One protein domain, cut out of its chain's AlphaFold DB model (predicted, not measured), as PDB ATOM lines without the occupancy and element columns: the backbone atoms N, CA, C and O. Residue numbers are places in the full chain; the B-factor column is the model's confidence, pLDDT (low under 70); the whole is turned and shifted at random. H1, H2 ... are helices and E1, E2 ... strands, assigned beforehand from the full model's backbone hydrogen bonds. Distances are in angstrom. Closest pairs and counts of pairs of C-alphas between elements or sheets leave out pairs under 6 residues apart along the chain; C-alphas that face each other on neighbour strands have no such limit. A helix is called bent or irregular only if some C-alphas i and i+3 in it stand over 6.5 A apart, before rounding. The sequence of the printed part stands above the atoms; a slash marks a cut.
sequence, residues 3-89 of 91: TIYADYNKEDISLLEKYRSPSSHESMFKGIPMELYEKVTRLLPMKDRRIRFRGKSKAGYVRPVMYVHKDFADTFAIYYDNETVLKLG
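What this domain is: This is residues 3 to 89 of the 91 residues of an uncharacterized protein of Gammaproteobacteria bacterium (UniProt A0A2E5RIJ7). A small three-stranded sheet, E2, E4 and E3, with helix H2 packed along one face, makes the middle of an elongated domain. At one end of the long axis a parallel strand pair, E1 and E5, brings the beginning and the end of the printed part side by side, with H1 near it; at the other end lies the long loop of residues 55 to 74. The printed part has 87 residues, with two named helices and five named strands in the order E1, H1, E2, H2, E3, E4, E5. The larger sheet, in the order E2, E4, E3, is antiparallel, and the class is mixed, helices and strands. The whole is compact, with a radius of gyration of the C-alphas of 13.7 A, and spans 43 by 26 by 22 A.

Where its parts are: E1 is residues 3 to 6, beginning at C-alpha 3 (204.801, 186.206, 145.148). H1 is residues 10 to 17, 10.4 A from first to last C-alpha. E2 is residues 29 to 33, 11.2 A long, and H2 is residues 34 to 43, 14.7 A long, beginning at C-alpha 34 (227.635, 174.989, 136.267). H2 is irregular: C-alphas 35 and 38 are 7.7 A apart. E3, residues 49 to 54, measures 16.4 A, and E4, residues 75 to 80, measures 17.3 A. E5, residues 84 to 88, measures 13.0 A and ends at C-alpha 88 (214.535, 190.277, 143.155).

How they stand to each other: E4 is the inner strand of the larger sheet. E3 and E4 form a hairpin, with N 52 and O 77 2.9 A apart. E2 and E4 are antiparallel, with N 78 and O 29 2.8 A apart. H2 is on this sheet at a height of 8.6 A, over E2 and E4, and runs along the strands, at 8 degrees to E2 on the local plane. The closest C-alphas of H2 and E4, those of Met 34 and Thr 75, are 5.0 A apart. E2, H2 and E3 form a split strand-helix-strand unit, two strands running the same way with E4 between them, and its crossover is right-handed. H1 only grazes the sheet, with residues 15 to 17. H1 and H2 are close but not clearly touching, the C-alphas of Leu 16 and Val 40 being closest at 7.6 A. E1 and E5 are parallel, with N 4 and O 85 2.8 A apart; E4 and E5 meet only through their link. In H1 every O i to N i+4 pair is within hydrogen-bond range, in H2 4 of 6.

The domain as a whole: The two C-alphas farthest apart, those of Gly 60 and Gly 89, are 43.1 A apart. The links from H1 to E2, 11 residues, and from E3 to E4, 20 residues, are long. The printed part has no cut. Its mean pLDDT is 93.4, and no printed residue is under 70.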
ATOM      1  N   THR A   3     203.655 185.337 145.426       87.75
ATOM      2  CA  THR A   3     204.801 186.206 145.148       87.75
ATOM      3  C   THR A   3     205.860 185.999 146.216       87.75
ATOM      4  O   THR A   3     205.575 186.120 147.406       87.75
ATOM      5  N   ILE A   4     207.086 185.702 145.793       86.81
ATOM      6  CA  ILE A   4     208.251 185.625 146.671       86.81
ATOM      7  C   ILE A   4     209.098 186.869 146.425       86.81
ATOM      8  O   ILE A   4     209.534 187.115 145.300       86.81
ATOM      9  N   TYR A   5     209.341 187.635 147.486       88.12
ATOM     10  CA  TYR A   5     210.275 188.756 147.470       88.12
ATOM     11  C   TYR A   5     211.609 188.296 148.039       88.12
ATOM     12  O   TYR A   5     211.716 187.915 149.203       88.12
ATOM     13  N   ALA A   6     212.614 188.301 147.179       87.44
ATOM     14  CA  ALA A   6     213.971 187.910 147.482       87.44
ATOM     15  C   ALA A   6     214.819 189.167 147.700       87.44
ATOM     16  O   ALA A   6     215.278 189.788 146.743       87.44
ATOM     17  N   ASP A   7     214.977 189.559 148.963       88.56
ATOM     18  CA  ASP A   7     215.673 190.782 149.377       88.56
ATOM     19  C   ASP A   7     217.199 190.577 149.392       88.56
ATOM     20  O   ASP A   7     217.823 190.440 150.444       88.56
ATOM     21  N   TYR A   8     217.792 190.443 148.203       91.81
ATOM     22  CA  TYR A   8     219.236 190.245 148.035       91.81
ATOM     23  C   TYR A   8     219.994 191.575 147.907       91.81
ATOM     24  O   TYR A   8     219.425 192.614 147.574       91.81
ATOM     25  N   ASN A   9     221.311 191.533 148.125       93.56
ATOM     26  CA  ASN A   9     222.202 192.660 147.838       93.56
ATOM     27  C   ASN A   9     222.274 192.958 146.321       93.56
ATOM     28  O   ASN A   9     221.829 192.170 145.480       93.56
ATOM     29  N   LYS A  10     222.852 194.108 145.956       93.44
ATOM     30  CA  LYS A  10     222.918 194.566 144.557       93.44
ATOM     31  C   LYS A  10     223.736 193.623 143.674       93.44
ATOM     32  O   LYS A  10     223.398 193.434 142.506       93.44
ATOM     33  N   GLU A  11     224.792 193.037 144.220       94.94
ATOM     34  CA  GLU A  11     225.709 192.148 143.514       94.94
ATOM     35  C   GLU A  11     225.015 190.843 143.103       94.94
ATOM     36  O   GLU A  11     225.133 190.404 141.958       94.94
ATOM     37  N   ASP A  12     224.246 190.243 144.008       95.25
ATOM     38  CA  ASP A  12     223.519 189.000 143.773       95.25
ATOM     39  C   ASP A  12     222.296 189.221 142.874       95.25
ATOM     40  O   ASP A  12     222.012 188.377 142.020       95.25
ATOM     41  N   ILE A  13     221.615 190.372 142.979       94.81
ATOM     42  CA  ILE A  13     220.575 190.761 142.011       94.81
ATOM     43  C   ILE A  13     221.184 190.883 140.611       94.81
ATOM     44  O   ILE A  13     220.682 190.270 139.672       94.81
ATOM     45  N   SER A  14     222.290 191.621 140.474       95.50
ATOM     46  CA  SER A  14     222.986 191.810 139.195       95.50
ATOM     47  C   SER A  14     223.435 190.476 138.586       95.50
ATOM     48  O   SER A  14     223.256 190.231 137.389       95.50
ATOM     49  N   LEU A  15     223.940 189.562 139.421       96.56
ATOM     50  CA  LEU A  15     224.298 188.211 139.005       96.56
ATOM     51  C   LEU A  15     223.096 187.444 138.440       96.56
ATOM     52  O   LEU A  15     223.215 186.827 137.384       96.56
ATOM     53  N   LEU A  16     221.960 187.444 139.139       96.50
ATOM     54  CA  LEU A  16     220.766 186.711 138.716       96.50
ATOM     55  C   LEU A  16     220.134 187.325 137.460       96.50
ATOM     56  O   LEU A  16     219.758 186.587 136.546       96.50
ATOM     57  N   GLU A  17     220.068 188.655 137.376       95.62
ATOM     58  CA  GLU A  17     219.510 189.369 136.222       95.62
ATOM     59  C   GLU A  17     220.322 189.149 134.940       95.62
ATOM     60  O   GLU A  17     219.744 189.023 133.861       95.62
ATOM     61  N   LYS A  18     221.646 188.951 135.036       97.19
ATOM     62  CA  LYS A  18     222.483 188.549 133.889       97.19
ATOM     63  C   LYS A  18     221.979 187.278 133.193       97.19
ATOM     64  O   LYS A  18     222.187 187.106 131.993       97.19
ATOM     65  N   TYR A  19     221.330 186.386 133.939       97.50
ATOM     66  CA  TYR A  19     220.794 185.123 133.434       97.50
ATOM     67  C   TYR A  19     219.267 185.111 133.340       97.50
ATOM     68  O   TYR A  19     218.675 184.043 133.130       97.50
ATOM     69  N   ARG A  20     218.611 186.270 133.498       96.06
ATOM     70  CA  ARG A  20     217.160 186.398 133.385       96.06
ATOM     71  C   ARG A  20     216.708 185.937 132.006       96.06
ATOM     72  O   ARG A  20     217.225 186.343 130.968       96.06
ATOM     73  N   SER A  21     215.725 185.048 131.994       94.69
ATOM     74  CA  SER A  21     215.106 184.626 130.744       94.69
ATOM     75  C   SER A  21     214.192 185.730 130.207       94.69
ATOM     76  O   SER A  21     213.542 186.412 131.003       94.69
ATOM     77  N   PRO A  22     214.074 185.873 128.874       92.19
ATOM     78  CA  PRO A  22     213.059 186.734 128.277       92.19
ATOM     79  C   PRO A  22     211.657 186.319 128.733       92.19
ATOM     80  O   PRO A  22     211.416 185.138 128.979       92.19
ATOM     81  N   SER A  23     210.722 187.268 128.779       86.62
ATOM     82  CA  SER A  23     209.337 187.030 129.218       86.62
ATOM     83  C   SER A  23     208.579 185.989 128.387       86.62
ATOM     84  O   SER A  23     207.624 185.405 128.880       86.62
ATOM     85  N   SER A  24     209.009 185.727 127.148       88.12
ATOM     86  CA  SER A  24     208.445 184.698 126.265       88.12
ATOM     87  C   SER A  24     208.894 183.266 126.589       88.12
ATOM     88  O   SER A  24     208.440 182.324 125.945       88.12
ATOM     89  N   HIS A  25     209.808 183.078 127.546       86.12
ATOM     90  CA  HIS A  25     210.295 181.764 127.962       86.12
ATOM     91  C   HIS A  25     209.668 181.338 129.294       86.12
ATOM     92  O   HIS A  25     209.563 182.133 130.218       86.12
ATOM     93  N   GLU A  26     209.363 180.046 129.427       89.12
ATOM     94  CA  GLU A  26     208.870 179.463 130.689       89.12
ATOM     95  C   GLU A  26     209.932 179.421 131.804       89.12
ATOM     96  O   GLU A  26     209.608 179.374 132.987       89.12
ATOM     97  N   SER A  27     211.224 179.374 131.455       92.75
ATOM     98  CA  SER A  27     212.293 179.436 132.457       92.75
ATOM     99  C   SER A  27     212.367 180.831 133.052       92.75
ATOM    100  O   SER A  27     212.213 181.812 132.338       92.75
ATOM    101  N   MET A  28     212.711 180.936 134.331       94.38
ATOM    102  CA  MET A  28     212.970 182.230 134.954       94.38
ATOM    103  C   MET A  28     214.414 182.677 134.737       94.38
ATOM    104  O   MET A  28     214.667 183.818 134.351       94.38
ATOM    105  N   PHE A  29     215.359 181.751 134.902       96.44
ATOM    106  CA  PHE A  29     216.778 181.973 134.638       96.44
ATOM    107  C   PHE A  29     217.314 180.851 133.751       96.44
ATOM    108  O   PHE A  29     216.940 179.691 133.940       96.44
ATOM    109  N   LYS A  30     218.170 181.159 132.774       97.12
ATOM    110  CA  LYS A  30     218.696 180.153 131.836       97.12
ATOM    111  C   LYS A  30     220.126 180.458 131.404       97.12
ATOM    112  O   LYS A  30     220.532 181.611 131.360       97.12
ATOM    113  N   GLY A  31     220.862 179.408 131.037       97.50
ATOM    114  CA  GLY A  31     222.244 179.537 130.567       97.50
ATOM    115  C   GLY A  31     223.240 179.838 131.686       97.50
ATOM    116  O   GLY A  31     224.301 180.388 131.419       97.50
ATOM    117  N   ILE A  32     222.899 179.490 132.929       98.44
ATOM    118  CA  ILE A  32     223.757 179.714 134.090       98.44
ATOM    119  C   ILE A  32     224.889 178.679 134.055       98.44
ATOM    120  O   ILE A  32     224.579 177.486 134.024       98.44
ATOM    121  N   PRO A  33     226.170 179.081 134.053       98.38
ATOM    122  CA  PRO A  33     227.299 178.158 134.109       98.38
ATOM    123  C   PRO A  33     227.241 177.231 135.328       98.38
ATOM    124  O   PRO A  33     226.870 177.662 136.421       98.38
ATOM    125  N   MET A  34     227.637 175.965 135.163       98.25
ATOM    126  CA  MET A  34     227.635 174.989 136.267       98.25
ATOM    127  C   MET A  34     228.547 175.379 137.443       98.25
ATOM    128  O   MET A  34     228.241 175.017 138.576       98.25
ATOM    129  N   GLU A  35     229.593 176.176 137.209       98.25
ATOM    130  CA  GLU A  35     230.445 176.774 138.257       98.25
ATOM    131  C   GLU A  35     229.657 177.631 139.268       98.25
ATOM    132  O   GLU A  35     230.033 177.723 140.432       98.25
ATOM    133  N   LEU A  36     228.521 178.209 138.860       98.31
ATOM    134  CA  LEU A  36     227.662 179.024 139.723       98.31
ATOM    135  C   LEU A  36     226.536 178.223 140.389       98.31
ATOM    136  O   LEU A  36     225.708 178.808 141.092       98.31
ATOM    137  N   TYR A  37     226.469 176.905 140.171       98.00
ATOM    138  CA  TYR A  37     225.344 176.076 140.604       98.00
ATOM    139  C   TYR A  37     225.056 176.215 142.100       98.00
ATOM    140  O   TYR A  37     223.921 176.496 142.487       98.00
ATOM    141  N   GLU A  38     226.074 176.066 142.949       97.56
ATOM    142  CA  GLU A  38     225.891 176.147 144.401       97.56
ATOM    143  C   GLU A  38     225.466 177.543 144.848       97.56
ATOM    144  O   GLU A  38     224.515 177.676 145.618       97.56
ATOM    145  N   LYS A  39     226.114 178.591 144.321       97.50
ATOM    146  CA  LYS A  39     225.791 179.977 144.670       97.50
ATOM    147  C   LYS A  39     224.337 180.301 144.324       97.50
ATOM    148  O   LYS A  39     223.565 180.715 145.184       97.50
ATOM    149  N   VAL A  40     223.937 180.064 143.078       97.19
ATOM    150  CA  VAL A  40     222.601 180.427 142.586       97.19
ATOM    151  C   VAL A  40     221.500 179.601 143.253       97.19
ATOM    152  O   VAL A  40     220.446 180.139 143.591       97.19
ATOM    153  N   THR A  41     221.717 178.301 143.473       96.12
ATOM    154  CA  THR A  41     220.699 177.443 144.106       96.12
ATOM    155  C   THR A  41     220.536 177.694 145.605       96.12
ATOM    156  O   THR A  41     219.475 177.371 146.141       96.12
ATOM    157  N   ARG A  42     221.535 178.281 146.271       95.56
ATOM    158  CA  ARG A  42     221.421 178.757 147.658       95.56
ATOM    159  C   ARG A  42     220.756 180.121 147.766       95.56
ATOM    160  O   ARG A  42     220.040 180.344 148.733       95.56
ATOM    161  N   LEU A  43     220.976 181.007 146.791       94.62
ATOM    162  CA  LEU A  43     220.282 182.294 146.744       94.62
ATOM    163  C   LEU A  43     218.783 182.068 146.587       94.62
ATOM    164  O   LEU A  43     217.988 182.561 147.368       94.62
ATOM    165  N   LEU A  44     218.397 181.286 145.586       94.06
ATOM    166  CA  LEU A  44     217.011 181.178 145.162       94.06
ATOM    167  C   LEU A  44     216.157 180.278 146.080       94.06
ATOM    168  O   LEU A  44     216.649 179.248 146.546       94.06
ATOM    169  N   PRO A  45     214.863 180.585 146.285       92.00
ATOM    170  CA  PRO A  45     213.971 179.742 147.078       92.00
ATOM    171  C   PRO A  45     213.840 178.331 146.486       92.00
ATOM    172  O   PRO A  45     213.834 178.139 145.272       92.00
ATOM    173  N   MET A  46     213.746 177.322 147.355       91.44
ATOM    174  CA  MET A  46     213.583 175.924 146.932       91.44
ATOM    175  C   MET A  46     212.140 175.574 146.565       91.44
ATOM    176  O   MET A  46     211.929 174.669 145.760       91.44
ATOM    177  N   LYS A  47     211.161 176.271 147.156       87.19
ATOM    178  CA  LYS A  47     209.739 176.008 146.935       87.19
ATOM    179  C   LYS A  47     209.402 176.156 145.450       87.19
ATOM    180  O   LYS A  47     209.753 177.163 144.839       87.19
ATOM    181  N   ASP A  48     208.767 175.126 144.894       88.44
ATOM    182  CA  ASP A  48     208.303 175.039 143.502       88.44
ATOM    183  C   ASP A  48     209.398 175.268 142.445       88.44
ATOM    184  O   ASP A  48     209.127 175.534 141.272       88.44
ATOM    185  N   ARG A  49     210.665 175.139 142.855       93.69
ATOM    186  CA  ARG A  49     211.820 175.338 141.990       93.69
ATOM    187  C   ARG A  49     212.182 174.044 141.279       93.69
ATOM    188  O   ARG A  49     212.555 173.054 141.905       93.69
ATOM    189  N   ARG A  50     212.234 174.092 139.951       95.06
ATOM    190  CA  ARG A  50     212.755 173.010 139.109       95.06
ATOM    191  C   ARG A  50     214.038 173.437 138.407       95.06
ATOM    192  O   ARG A  50     214.094 174.491 137.778       95.06
ATOM    193  N   ILE A  51     215.057 172.580 138.458       96.94
ATOM    194  CA  ILE A  51     216.338 172.801 137.777       96.94
ATOM    195  C   ILE A  51     216.441 171.880 136.561       96.94
ATOM    196  O   ILE A  51     216.182 170.680 136.648       96.94
ATOM    197  N   ARG A  52     216.841 172.433 135.413       96.88
ATOM    198  CA  ARG A  52     217.148 171.670 134.197       96.88
ATOM    199  C   ARG A  52     218.589 171.897 133.774       96.88
ATOM    200  O   ARG A  52     218.958 173.009 133.416       96.88
ATOM    201  N   PHE A  53     219.361 170.821 133.737       97.88
ATOM    202  CA  PHE A  53     220.721 170.813 133.205       97.88
ATOM    203  C   PHE A  53     220.736 170.785 131.674       97.88
ATOM    204  O   PHE A  53     219.865 170.182 131.033       97.88
ATOM    205  N   ARG A  54     221.734 171.446 131.087       96.06
ATOM    206  CA  ARG A  54     221.944 171.597 129.645       96.06
ATOM    207  C   ARG A  54     223.423 171.405 129.316       96.06
ATOM    208  O   ARG A  54     224.296 171.756 130.099       96.06
ATOM    209  N   GLY A  55     223.694 170.852 128.143       94.94
ATOM    210  CA  GLY A  55     225.044 170.585 127.662       94.94
ATOM    211  C   GLY A  55     225.021 169.751 126.389       94.94
ATOM    212  O   GLY A  55     223.941 169.354 125.936       94.94
ATOM    213  N   LYS A  56     226.191 169.507 125.803       94.12
ATOM    214  CA  LYS A  56     226.359 168.682 124.592       94.12
ATOM    215  C   LYS A  56     226.911 167.291 124.932       94.12
ATOM    216  O   LYS A  56     227.354 167.051 126.051       94.12
ATOM    217  N   SER A  57     226.863 166.369 123.969       95.12
ATOM    218  CA  SER A  57     227.618 165.111 124.069       95.12
ATOM    219  C   SER A  57     229.120 165.409 124.141       95.12
ATOM    220  O   SER A  57     229.591 166.360 123.515       95.12
ATOM    221  N   LYS A  58     229.857 164.599 124.901       93.00
ATOM    222  CA  LYS A  58     231.307 164.709 125.125       93.00
ATOM    223  C   LYS A  58     231.952 163.341 124.887       93.00
ATOM    224  O   LYS A  58     231.254 162.331 124.800       93.00
ATOM    225  N   ALA A  59     233.278 163.287 124.784       94.88
ATOM    226  CA  ALA A  59     233.982 162.006 124.735       94.88
ATOM    227  C   ALA A  59     233.611 161.162 125.972       94.88
ATOM    228  O   ALA A  59     233.680 161.654 127.096       94.88
ATOM    229  N   GLY A  60     233.144 159.928 125.760       94.56
ATOM    230  CA  GLY A  60     232.660 159.051 126.836       94.56
ATOM    231  C   GLY A  60     231.263 159.380 127.383       94.56
ATOM    232  O   GLY A  60     230.789 158.677 128.268       94.56
ATOM    233  N   TYR A  61     230.574 160.398 126.853       95.56
ATOM    234  CA  TYR A  61     229.218 160.758 127.273       95.56
ATOM    235  C   TYR A  61     228.312 161.115 126.094       95.56
ATOM    236  O   TYR A  61     228.402 162.192 125.497       95.56
ATOM    237  N   VAL A  62     227.363 160.227 125.804       95.81
ATOM    238  CA  VAL A  62     226.302 160.478 124.828       95.81
ATOM    239  C   VAL A  62     225.106 161.085 125.549       95.81
ATOM    240  O   VAL A  62     224.491 160.454 126.408       95.81
ATOM    241  N   ARG A  63     224.762 162.327 125.202       93.50
ATOM    242  CA  ARG A  63     223.643 163.039 125.821       93.50
ATOM    243  C   ARG A  63     222.301 162.356 125.489       93.50
ATOM    244  O   ARG A  63     221.963 162.255 124.308       93.50
ATOM    245  N   PRO A  64     221.469 162.026 126.498       93.44
ATOM    246  CA  PRO A  64     220.074 161.658 126.278       93.44
ATOM    247  C   PRO A  64     219.268 162.803 125.648       93.44
ATOM    248  O   PRO A  64     219.495 163.981 125.928       93.44
ATOM    249  N   VAL A  65     218.258 162.474 124.842       89.88
ATOM    250  CA  VAL A  65     217.436 163.479 124.139       89.88
ATOM    251  C   VAL A  65     216.773 164.457 125.121       89.88
ATOM    252  O   VAL A  65     216.811 165.677 124.921       89.88
ATOM    253  N   MET A  66     216.228 163.929 126.222       91.38
ATOM    254  CA  MET A  66     215.330 164.663 127.123       91.38
ATOM    255  C   MET A  66     216.017 165.342 128.313       91.38
ATOM    256  O   MET A  66     215.412 166.199 128.965       91.38
ATOM    257  N   TYR A  67     217.257 164.981 128.645       93.50
ATOM    258  CA  TYR A  67     217.945 165.510 129.826       93.50
ATOM    259  C   TYR A  67     219.468 165.433 129.694       93.50
ATOM    260  O   TYR A  67     220.002 164.831 128.768       93.50
ATOM    261  N   VAL A  68     220.166 166.097 130.612       97.00
ATOM    262  CA  VAL A  68     221.622 166.026 130.758       97.00
ATOM    263  C   VAL A  68     221.903 165.701 132.218       97.00
ATOM    264  O   VAL A  68     221.286 166.296 133.101       97.00
ATOM    265  N   HIS A  69     222.780 164.736 132.471       95.62
ATOM    266  CA  HIS A  69     223.252 164.441 133.821       95.62
ATOM    267  C   HIS A  69     224.104 165.608 134.327       95.62
ATOM    268  O   HIS A  69     224.861 166.197 133.555       95.62
ATOM    269  N   LYS A  70     223.977 165.943 135.615       96.00
ATOM    270  CA  LYS A  70     224.625 167.113 136.225       96.00
ATOM    271  C   LYS A  70     226.133 167.158 135.953       96.00
ATOM    272  O   LYS A  70     226.634 168.209 135.569       96.00
ATOM    273  N   ASP A  71     226.808 166.017 136.066       94.88
ATOM    274  CA  ASP A  71     228.271 165.906 135.952       94.88
ATOM    275  C   ASP A  71     228.798 166.220 134.545       94.88
ATOM    276  O   ASP A  71     229.959 166.576 134.369       94.88
ATOM    277  N   PHE A  72     227.932 166.138 133.533       95.69
ATOM    278  CA  PHE A  72     228.277 166.427 132.142       95.69
ATOM    279  C   PHE A  72     227.684 167.746 131.640       95.69
ATOM    280  O   PHE A  72     227.918 168.121 130.488       95.69
ATOM    281  N   ALA A  73     226.920 168.448 132.478       97.44
ATOM    282  CA  ALA A  73     226.264 169.692 132.120       97.44
ATOM    283  C   ALA A  73     227.270 170.838 131.956       97.44
ATOM    284  O   ALA A  73     228.258 170.936 132.675       97.44
ATOM    285  N   ASP A  74     226.981 171.728 131.013       97.31
ATOM    286  CA  ASP A  74     227.736 172.965 130.801       97.31
ATOM    287  C   ASP A  74     227.026 174.135 131.498       97.31
ATOM    288  O   ASP A  74     227.646 175.016 132.093       97.31
ATOM    289  N   THR A  75     225.689 174.120 131.462       98.44
ATOM    290  CA  THR A  75     224.837 175.139 132.075       98.44
ATOM    291  C   THR A  75     223.581 174.529 132.690       98.44
ATOM    292  O   THR A  75     223.242 173.364 132.463       98.44
ATOM    293  N   PHE A  76     222.834 175.331 133.440       98.44
ATOM    294  CA  PHE A  76     221.510 174.975 133.924       98.44
ATOM    295  C   PHE A  76     220.512 176.129 133.777       98.44
ATOM    296  O   PHE A  76     220.858 177.282 133.504       98.44
ATOM    297  N   ALA A  77     219.238 175.779 133.908       97.81
ATOM    298  CA  ALA A  77     218.114 176.694 133.923       97.81
ATOM    299  C   ALA A  77     217.247 176.433 135.155       97.81
ATOM    300  O   ALA A  77     217.130 175.291 135.612       97.81
ATOM    301  N   ILE A  78     216.634 177.494 135.664       96.88
ATOM    302  CA  ILE A  78     215.723 177.476 136.800       96.88
ATOM    303  C   ILE A  78     214.334 177.863 136.321       96.88
ATOM    304  O   ILE A  78     214.146 178.869 135.637       96.88
ATOM    305  N   TYR A  79     213.373 177.050 136.725       95.25
ATOM    306  CA  TYR A  79     211.952 177.243 136.520       95.25
ATOM    307  C   TYR A  79     211.302 177.361 137.890       95.25
ATOM    308  O   TYR A  79     211.685 176.641 138.814       95.25
ATOM    309  N   TYR A  80     210.315 178.235 137.984       92.38
ATOM    310  CA  TYR A  80     209.310 178.176 139.031       92.38
ATOM    311  C   TYR A  80     207.996 177.759 138.389       92.38
ATOM    312  O   TYR A  80     207.817 177.969 137.187       92.38
ATOM    313  N   ASP A  81     207.114 177.140 139.165       85.00
ATOM    314  CA  ASP A  81     205.749 176.886 138.712       85.00
ATOM    315  C   ASP A  81     205.073 178.199 138.274       85.00
ATOM    316  O   ASP A  81     205.388 179.270 138.798       85.00
ATOM    317  N   ASN A  82     204.142 178.121 137.325       76.69
ATOM    318  CA  ASN A  82     203.444 179.268 136.740       76.69
ATOM    319  C   ASN A  82     202.667 180.077 137.787       76.69
ATOM    320  O   ASN A  82     202.371 181.253 137.586       76.69
ATOM    321  N   GLU A  83     202.354 179.463 138.927       83.12
ATOM    322  CA  GLU A  83     201.729 180.146 140.050       83.12
ATOM    323  C   GLU A  83     202.713 180.955 140.906       83.12
ATOM    324  O   GLU A  83     202.258 181.678 141.787       83.12
ATOM    325  N   THR A  84     204.028 180.875 140.681       85.06
ATOM    326  CA  THR A  84     205.049 181.529 141.510       85.06
ATOM    327  C   THR A  84     205.736 182.679 140.776       85.06
ATOM    328  O   THR A  84     206.445 182.495 139.786       85.06
ATOM    329  N   VAL A  85     205.604 183.887 141.323       84.56
ATOM    330  CA  VAL A  85     206.307 185.086 140.854       84.56
ATOM    331  C   VAL A  85     207.454 185.399 141.809       84.56
ATOM    332  O   VAL A  85     207.229 185.776 142.955       84.56
ATOM    333  N   LEU A  86     208.695 185.297 141.336       88.56
ATOM    334  CA  LEU A  86     209.866 185.752 142.086       88.56
ATOM    335  C   LEU A  86     210.212 187.195 141.705       88.56
ATOM    336  O   LEU A  86     210.407 187.510 140.525       88.56
ATOM    337  N   LYS A  87     210.336 188.053 142.714       89.62
ATOM    338  CA  LYS A  87     210.839 189.423 142.606       89.62
ATOM    339  C   LYS A  87     212.195 189.510 143.305       89.62
ATOM    340  O   LYS A  87     212.317 189.077 144.446       89.62
ATOM    341  N   LEU A  88     213.201 190.034 142.607       90.00
ATOM    342  CA  LEU A  88     214.535 190.277 143.155       90.00
ATOM    343  C   LEU A  88     214.567 191.707 143.716       90.00
ATOM    344  O   LEU A  88     214.689 192.661 142.955       90.00
ATOM    345  N   GLY A  89     214.389 191.842 145.028       82.06
ATOM    346  CA  GLY A  89     214.217 193.119 145.727       82.06
ATOM    347  C   GLY A  89     212.791 193.364 146.231       82.06
ATOM    348  O   GLY A  89     211.843 192.664 145.857       82.06
TER     349      GLY A  89